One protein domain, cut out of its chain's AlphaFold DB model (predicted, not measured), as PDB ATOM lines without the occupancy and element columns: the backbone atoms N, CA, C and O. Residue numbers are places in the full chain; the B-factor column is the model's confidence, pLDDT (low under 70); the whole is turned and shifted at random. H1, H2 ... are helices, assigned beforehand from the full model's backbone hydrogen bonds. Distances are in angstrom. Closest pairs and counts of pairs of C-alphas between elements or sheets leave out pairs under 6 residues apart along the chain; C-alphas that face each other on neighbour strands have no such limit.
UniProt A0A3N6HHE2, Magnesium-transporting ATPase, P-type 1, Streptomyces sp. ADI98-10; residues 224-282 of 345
ATOM      1  N   ALA A 224       4.128  61.275 -10.918       83.06
ATOM      2  CA  ALA A 224       4.589  60.414  -9.832       83.06
ATOM      3  C   ALA A 224       3.437  59.929  -8.934       83.06
ATOM      4  O   ALA A 224       3.450  58.790  -8.470       83.06
ATOM      5  N   THR A 225       2.444  60.782  -8.678       80.56
ATOM      6  CA  THR A 225       1.236  60.407  -7.929       80.56
ATOM      7  C   THR A 225       0.379  59.427  -8.717       80.56
ATOM      8  O   THR A 225       0.003  58.393  -8.172       80.56
ATOM      9  N   TYR A 226       0.172  59.691 -10.004       83.50
ATOM     10  CA  TYR A 226      -0.497  58.791 -10.932       83.50
ATOM     11  C   TYR A 226       0.148  57.398 -10.949       83.50
ATOM     12  O   TYR A 226      -0.533  56.400 -10.719       83.50
ATOM     13  N   LEU A 227       1.471  57.325 -11.139       83.69
ATOM     14  CA  LEU A 227       2.208  56.060 -11.158       83.69
ATOM     15  C   LEU A 227       2.097  55.319  -9.823       83.69
ATOM     16  O   LEU A 227       1.882  54.112  -9.823       83.69
ATOM     17  N   ARG A 228       2.203  56.019  -8.683       83.75
ATOM     18  CA  ARG A 228       2.051  55.393  -7.358       83.75
ATOM     19  C   ARG A 228       0.669  54.776  -7.168       83.75
ATOM     20  O   ARG A 228       0.585  53.652  -6.684       83.75
ATOM     21  N   ILE A 229      -0.388  55.501  -7.529       83.25
ATOM     22  CA  ILE A 229      -1.768  55.029  -7.371       83.25
ATOM     23  C   ILE A 229      -2.032  53.852  -8.313       83.25
ATOM     24  O   ILE A 229      -2.512  52.816  -7.862       83.25
ATOM     25  N   THR A 230      -1.660  53.987  -9.586       83.50
ATOM     26  CA  THR A 230      -1.890  52.967 -10.618       83.50
ATOM     27  C   THR A 230      -1.150  51.674 -10.287       83.50
ATOM     28  O   THR A 230      -1.780  50.633 -10.131       83.50
ATOM     29  N   LEU A 231       0.164  51.746 -10.039       85.44
ATOM     30  CA  LEU A 231       0.965  50.566  -9.699       85.44
ATOM     31  C   LEU A 231       0.492  49.898  -8.404       85.44
ATOM     32  O   LEU A 231       0.466  48.672  -8.326       85.44
ATOM     33  N   SER A 232       0.108  50.682  -7.390       87.81
ATOM     34  CA  SER A 232      -0.420  50.126  -6.140       87.81
ATOM     35  C   SER A 232      -1.765  49.436  -6.351       87.81
ATOM     36  O   SER A 232      -2.015  48.403  -5.730       87.81
ATOM     37  N   SER A 233      -2.639  50.009  -7.180       84.06
ATOM     38  CA  SER A 233      -3.979  49.469  -7.396       84.06
ATOM     39  C   SER A 233      -3.953  48.213  -8.256       84.06
ATOM     40  O   SER A 233      -4.607  47.232  -7.907       84.06
ATOM     41  N   ASP A 234      -3.165  48.210  -9.331       83.00
ATOM     42  CA  ASP A 234      -3.024  47.052 -10.215       83.00
ATOM     43  C   ASP A 234      -2.384  45.877  -9.470       83.00
ATOM     44  O   ASP A 234      -2.882  44.751  -9.528       83.00
ATOM     45  N   LEU A 235      -1.326  46.144  -8.693       89.12
ATOM     46  CA  LEU A 235      -0.680  45.127  -7.865       89.12
ATOM     47  C   LEU A 235      -1.648  44.561  -6.817       89.12
ATOM     48  O   LEU A 235      -1.723  43.344  -6.640       89.12
ATOM     49  N   GLY A 236      -2.405  45.430  -6.142       87.81
ATOM     50  CA  GLY A 236      -3.407  45.021  -5.160       87.81
ATOM     51  C   GLY A 236      -4.500  44.145  -5.773       87.81
ATOM     52  O   GLY A 236      -4.835  43.105  -5.208       87.81
ATOM     53  N   ASN A 237      -5.001  44.515  -6.955       85.50
ATOM     54  CA  ASN A 237      -6.010  43.744  -7.677       85.50
ATOM     55  C   ASN A 237      -5.495  42.348  -8.063       85.50
ATOM     56  O   ASN A 237      -6.171  41.347  -7.826       85.50
ATOM     57  N   VAL A 238      -4.267  42.262  -8.585       87.31
ATOM     58  CA  VAL A 238      -3.630  40.983  -8.940       87.31
ATOM     59  C   VAL A 238      -3.468  40.080  -7.713       87.31
ATOM     60  O   VAL A 238      -3.841  38.907  -7.762       87.31
ATOM     61  N   ILE A 239      -2.963  40.612  -6.594       90.88
ATOM     62  CA  ILE A 239      -2.788  39.849  -5.346       90.88
ATOM     63  C   ILE A 239      -4.141  39.370  -4.798       90.88
ATOM     64  O   ILE A 239      -4.263  38.217  -4.374       90.88
ATOM     65  N   ALA A 240      -5.167  40.224  -4.828       87.94
ATOM     66  CA  ALA A 240      -6.510  39.883  -4.371       87.94
ATOM     67  C   ALA A 240      -7.143  38.776  -5.226       87.94
ATOM     68  O   ALA A 240      -7.654  37.800  -4.675       87.94
ATOM     69  N   MET A 241      -7.051  38.873  -6.558       86.62
ATOM     70  CA  MET A 241      -7.543  37.835  -7.472       86.62
ATOM     71  C   MET A 241      -6.825  36.496  -7.267       86.62
ATOM     72  O   MET A 241      -7.487  35.460  -7.223       86.62
ATOM     73  N   LEU A 242      -5.497  36.504  -7.100       88.31
ATOM     74  CA  LEU A 242      -4.713  35.295  -6.818       88.31
ATOM     75  C   LEU A 242      -5.137  34.638  -5.497       88.31
ATOM     76  O   LEU A 242      -5.359  33.430  -5.446       88.31
ATOM     77  N   THR A 243      -5.294  35.437  -4.442       89.94
ATOM     78  CA  THR A 243      -5.689  34.947  -3.113       89.94
ATOM     79  C   THR A 243      -7.111  34.385  -3.131       89.94
ATOM     80  O   THR A 243      -7.358  33.294  -2.620       89.94
ATOM     81  N   ALA A 244      -8.047  35.092  -3.768       88.12
ATOM     82  CA  ALA A 244      -9.431  34.650  -3.897       88.12
ATOM     83  C   ALA A 244      -9.545  33.366  -4.732       88.12
ATOM     84  O   ALA A 244     -10.292  32.468  -4.354       88.12
ATOM     85  N   GLY A 245      -8.765  33.237  -5.811       87.88
ATOM     86  CA  GLY A 245      -8.724  32.025  -6.633       87.88
ATOM     87  C   GLY A 245      -8.154  30.796  -5.915       87.88
ATOM     88  O   GLY A 245      -8.515  29.677  -6.259       87.88
ATOM     89  N   LEU A 246      -7.298  30.985  -4.904       88.56
ATOM     90  CA  LEU A 246      -6.791  29.897  -4.056       88.56
ATOM     91  C   LEU A 246      -7.798  29.463  -2.978       88.56
ATOM     92  O   LEU A 246      -7.766  28.313  -2.545       88.56
ATOM     93  N   MET A 247      -8.663  30.374  -2.518       89.38
ATOM     94  CA  MET A 247      -9.595  30.124  -1.408       89.38
ATOM     95  C   MET A 247     -11.008  29.734  -1.862       89.38
ATOM     96  O   MET A 247     -11.724  29.072  -1.112       89.38
ATOM     97  N   LEU A 248     -11.432  30.156  -3.057       86.75
ATOM     98  CA  LEU A 248     -12.781  29.927  -3.572       86.75
ATOM     99  C   LEU A 248     -12.794  28.797  -4.613       86.75
ATOM    100  O   LEU A 248     -11.929  28.750  -5.483       86.75
ATOM    101  N   PRO A 249     -13.814  27.918  -4.606       78.88
ATOM    102  CA  PRO A 249     -13.951  26.841  -5.590       78.88
ATOM    103  C   PRO A 249     -14.455  27.319  -6.969       78.88
ATOM    104  O   PRO A 249     -14.773  26.500  -7.828       78.88
ATOM    105  N   PHE A 250     -14.564  28.633  -7.188       83.38
ATOM    106  CA  PHE A 250     -15.026  29.260  -8.428       83.38
ATOM    107  C   PHE A 250     -14.156  30.478  -8.779       83.38
ATOM    108  O   PHE A 250     -13.516  31.068  -7.911       83.38
ATOM    109  N   LEU A 251     -14.136  30.863 -10.061       76.94
ATOM    110  CA  LEU A 251     -13.368  32.017 -10.545       76.94
ATOM    111  C   LEU A 251     -13.893  33.320  -9.908       76.94
ATOM    112  O   LEU A 251     -15.075  33.622 -10.081       76.94
ATOM    113  N   PRO A 252     -13.046  34.114  -9.221       77.88
ATOM    114  CA  PRO A 252     -13.497  35.299  -8.488       77.88
ATOM    115  C   PRO A 252     -14.047  36.409  -9.396       77.88
ATOM    116  O   PRO A 252     -14.913  37.166  -8.968       77.88
ATOM    117  N   MET A 253     -13.567  36.512 -10.641       84.50
ATOM    118  CA  MET A 253     -14.011  37.525 -11.601       84.50
ATOM    119  C   MET A 253     -13.802  37.030 -13.041       84.50
ATOM    120  O   MET A 253     -12.765  36.444 -13.355       84.50
ATOM    121  N   LEU A 254     -14.781  37.247 -13.924       87.25
ATOM    122  CA  LEU A 254     -14.695  36.860 -15.341       87.25
ATOM    123  C   LEU A 254     -13.773  37.823 -16.122       87.25
ATOM    124  O   LEU A 254     -13.760  39.017 -15.820       87.25
ATOM    125  N   PRO A 255     -13.085  37.377 -17.194       82.25
ATOM    126  CA  PRO A 255     -12.202  38.245 -17.987       82.25
ATOM    127  C   PRO A 255     -12.881  39.515 -18.525       82.25
ATOM    128  O   PRO A 255     -12.288  40.590 -18.520       82.25
ATOM    129  N   ALA A 256     -14.153  39.417 -18.930       86.56
ATOM    130  CA  ALA A 256     -14.932  40.567 -19.391       86.56
ATOM    131  C   ALA A 256     -15.181  41.601 -18.278       86.56
ATOM    132  O   ALA A 256     -15.154  42.801 -18.536       86.56
ATOM    133  N   GLN A 257     -15.378  41.151 -17.035       88.44
ATOM    134  CA  GLN A 257     -15.549  42.044 -15.888       88.44
ATOM    135  C   GLN A 257     -14.240  42.775 -15.570       88.44
ATOM    136  O   GLN A 257     -14.275  43.960 -15.255       88.44
ATOM    137  N   VAL A 258     -13.089  42.101 -15.696       84.62
ATOM    138  CA  VAL A 258     -11.766  42.717 -15.472       84.62
ATOM    139  C   VAL A 258     -11.488  43.792 -16.520       84.62
ATOM    140  O   VAL A 258     -11.017  44.873 -16.182       84.62
ATOM    141  N   LEU A 259     -11.852  43.540 -17.781       85.94
ATOM    142  CA  LEU A 259     -11.702  44.527 -18.849       85.94
ATOM    143  C   LEU A 259     -12.548  45.786 -18.597       85.94
ATOM    144  O   LEU A 259     -12.054  46.899 -18.760       85.94
ATOM    145  N   VAL A 260     -13.803  45.614 -18.170       90.56
ATOM    146  CA  VAL A 260     -14.691  46.737 -17.823       90.56
ATOM    147  C   VAL A 260     -14.157  47.503 -16.609       90.56
ATOM    148  O   VAL A 260     -14.145  48.730 -16.625       90.56
ATOM    149  N   GLN A 261     -13.669  46.797 -15.585       86.25
ATOM    150  CA  GLN A 261     -13.063  47.404 -14.399       86.25
ATOM    151  C   GLN A 261     -11.843  48.265 -14.764       86.25
ATOM    152  O   GLN A 261     -11.766  49.413 -14.327       86.25
ATOM    153  N   ASN A 262     -10.931  47.746 -15.593       84.19
ATOM    154  CA  ASN A 262      -9.738  48.474 -16.036       84.19
ATOM    155  C   ASN A 262     -10.108  49.706 -16.870       84.19
ATOM    156  O   ASN A 262      -9.602  50.791 -16.611       84.19
ATOM    157  N   LEU A 263     -11.061  49.575 -17.798       87.44
ATOM    158  CA  LEU A 263     -11.528  50.703 -18.607       87.44
ATOM    159  C   LEU A 263     -12.111  51.832 -17.742       87.44
ATOM    160  O   LEU A 263     -11.817  53.006 -17.965       87.44
ATOM    161  N   CYS A 264     -12.931  51.489 -16.745       87.81
ATOM    162  CA  CYS A 264     -13.480  52.461 -15.800       87.81
ATOM    163  C   CYS A 264     -12.383  53.121 -14.949       87.81
ATOM    164  O   CYS A 264     -12.461  54.319 -14.673       87.81
ATOM    165  N   PHE A 265     -11.366  52.356 -14.543       84.00
ATOM    166  CA  PHE A 265     -10.242  52.858 -13.755       84.00
ATOM    167  C   PHE A 265      -9.367  53.825 -14.564       84.00
ATOM    168  O   PHE A 265      -9.107  54.934 -14.098       84.00
ATOM    169  N   ASP A 266      -9.014  53.476 -15.801       81.88
ATOM    170  CA  ASP A 266      -8.246  54.333 -16.713       81.88
ATOM    171  C   ASP A 266      -9.005  55.628 -17.051       81.88
ATOM    172  O   ASP A 266      -8.431  56.720 -17.076       81.88
ATOM    173  N   ALA A 267     -10.325  55.541 -17.243       85.25
ATOM    174  CA  ALA A 267     -11.166  56.717 -17.453       85.25
ATOM    175  C   ALA A 267     -11.171  57.647 -16.227       85.25
ATOM    176  O   ALA A 267     -11.082  58.868 -16.376       85.25
ATOM    177  N   ALA A 268     -11.229  57.090 -15.014       83.62
ATOM    178  CA  ALA A 268     -11.139  57.865 -13.779       83.62
ATOM    179  C   ALA A 268      -9.746  58.495 -13.592       83.62
ATOM    180  O   ALA A 268      -9.632  59.617 -13.096       83.62
ATOM    181  N   GLN A 269      -8.686  57.816 -14.034       79.56
ATOM    182  CA  GLN A 269      -7.311  58.292 -13.914       79.56
ATOM    183  C   GLN A 269      -7.017  59.570 -14.712       79.56
ATOM    184  O   GLN A 269      -6.143  60.342 -14.311       79.56
ATOM    185  N   LEU A 270      -7.753  59.843 -15.795       79.88
ATOM    186  CA  LEU A 270      -7.627  61.096 -16.554       79.88
ATOM    187  C   LEU A 270      -7.836  62.340 -15.673       79.88
ATOM    188  O   LEU A 270      -7.267  63.396 -15.957       79.88
ATOM    189  N   ALA A 271      -8.583  62.219 -14.572       79.44
ATOM    190  CA  ALA A 271      -8.763  63.300 -13.608       79.44
ATOM    191  C   ALA A 271      -7.446  63.718 -12.920       79.44
ATOM    192  O   ALA A 271      -7.270  64.898 -12.610       79.44
ATOM    193  N   PHE A 272      -6.481  62.803 -12.747       74.25
ATOM    194  CA  PHE A 272      -5.189  63.105 -12.115       74.25
ATOM    195  C   PHE A 272      -4.291  64.012 -12.962       74.25
ATOM    196  O   PHE A 272      -3.399  64.667 -12.421       74.25
ATOM    197  N   ALA A 273      -4.535  64.116 -14.274       71.94
ATOM    198  CA  ALA A 273      -3.806  65.049 -15.133       71.94
ATOM    199  C   ALA A 273      -4.000  66.513 -14.687       71.94
ATOM    200  O   ALA A 273      -3.080  67.325 -14.814       71.94
ATOM    201  N   PHE A 274      -5.165  66.827 -14.113       76.44
ATOM    202  CA  PHE A 274      -5.543  68.166 -13.650       76.44
ATOM    203  C   PHE A 274      -5.377  68.368 -12.141       76.44
ATOM    204  O   PHE A 274      -5.661  69.456 -11.631       76.44
ATOM    205  N   ASP A 275      -4.916  67.344 -11.425       77.75
ATOM    206  CA  ASP A 275      -4.749  67.409  -9.979       77.75
ATOM    207  C   ASP A 275      -3.575  68.326  -9.587       77.75
ATOM    208  O   ASP A 275      -2.701  68.655 -10.399       77.75
ATOM    209  N   ARG A 276      -3.569  68.803  -8.340       74.81
ATOM    210  CA  ARG A 276      -2.516  69.675  -7.812       74.81
ATOM    211  C   ARG A 276      -1.697  68.923  -6.770       74.81
ATOM    212  O   ARG A 276      -2.223  68.587  -5.710       74.81
ATOM    213  N   PRO A 277      -0.388  68.731  -6.995       75.06
ATOM    214  CA  PRO A 277       0.441  68.024  -6.039       75.06
ATOM    215  C   PRO A 277       0.659  68.891  -4.796       75.06
ATOM    216  O   PRO A 277       0.694  70.124  -4.865       75.06
ATOM    217  N   ALA A 278       0.837  68.238  -3.646       75.38
ATOM    218  CA  ALA A 278       1.088  68.915  -2.381       75.38
ATOM    219  C   ALA A 278       2.294  69.866  -2.474       75.38
ATOM    220  O   ALA A 278       3.299  69.569  -3.125       75.38
ATOM    221  N   ALA A 279       2.239  70.992  -1.757       70.94
ATOM    222  CA  ALA A 279       3.290  72.013  -1.794       70.94
ATOM    223  C   ALA A 279       4.686  71.476  -1.410       70.94
ATOM    224  O   ALA A 279       5.700  71.999  -1.866       70.94
ATOM    225  N   SER A 280       4.760  70.413  -0.601       72.88
ATOM    226  CA  SER A 280       6.007  69.714  -0.264       72.88
ATOM    227  C   SER A 280       6.654  69.019  -1.468       72.88
ATOM    228  O   SER A 280       7.877  69.058  -1.594       72.88
ATOM    229  N   ALA A 281       5.857  68.460  -2.384       66.00
ATOM    230  CA  ALA A 281       6.333  67.778  -3.589       66.00
ATOM    231  C   ALA A 281       6.945  68.745  -4.619       66.00
ATOM    232  O   ALA A 281       7.747  68.338  -5.452       66.00
ATOM    233  N   LEU A 282       6.617  70.039  -4.534       70.56
ATOM    234  CA  LEU A 282       7.161  71.081  -5.410       70.56
ATOM    235  C   LEU A 282       8.494  71.663  -4.912       70.56
ATOM    236  O   LEU A 282       9.146  72.402  -5.651       70.56
TER     237      LEU A 282
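Overview. This is residues 224 to 282 of the 345 residues of the protein "Magnesium-transporting ATPase, P-type 1" of Streptomyces sp. ADI98-10 (UniProt A0A3N6HHE2). Two long helices, H1 and H2, lie side by side and run opposite ways with a gap between them, making a loose rod. Residues 248 to 254 join them at one end; at the other end they come closest, and the tail, residues 275 to 282, crosses beyond the start of H1. The printed part has 59 residues, with H1 then H2 and no named strand: all helix. It is loose, with a radius of gyration of the C-alphas of 15.0 A and spans of 49 by 21 by 10 A.

Along the chain. H1, residues 224 to 247, is 34.5 A long and begins at C-alpha 224 (4.589, 60.414, -9.832). H2, residues 255 to 274, is 31.0 A long and ends at C-alpha 274 (-5.543, 68.166, -13.650).

Arrangement. H1 and H2 are close but not clearly touching; their closest C-alphas, of Tyr 226 and Phe 272, are 6.5 A apart. They stand at a shallow tilt of 19 degrees, opposite ways, with centres 13.6 A apart. Every O i to N i+4 pair is within hydrogen-bond range in H1, and 12 of 16 in H2.

Size, cuts and confidence. The C-alphas farthest apart, of Pro 249 and Leu 282, are 49.0 A apart. The link from H1 to H2 is short, and the printed part has no cut. Residue 281 is under pLDDT 70.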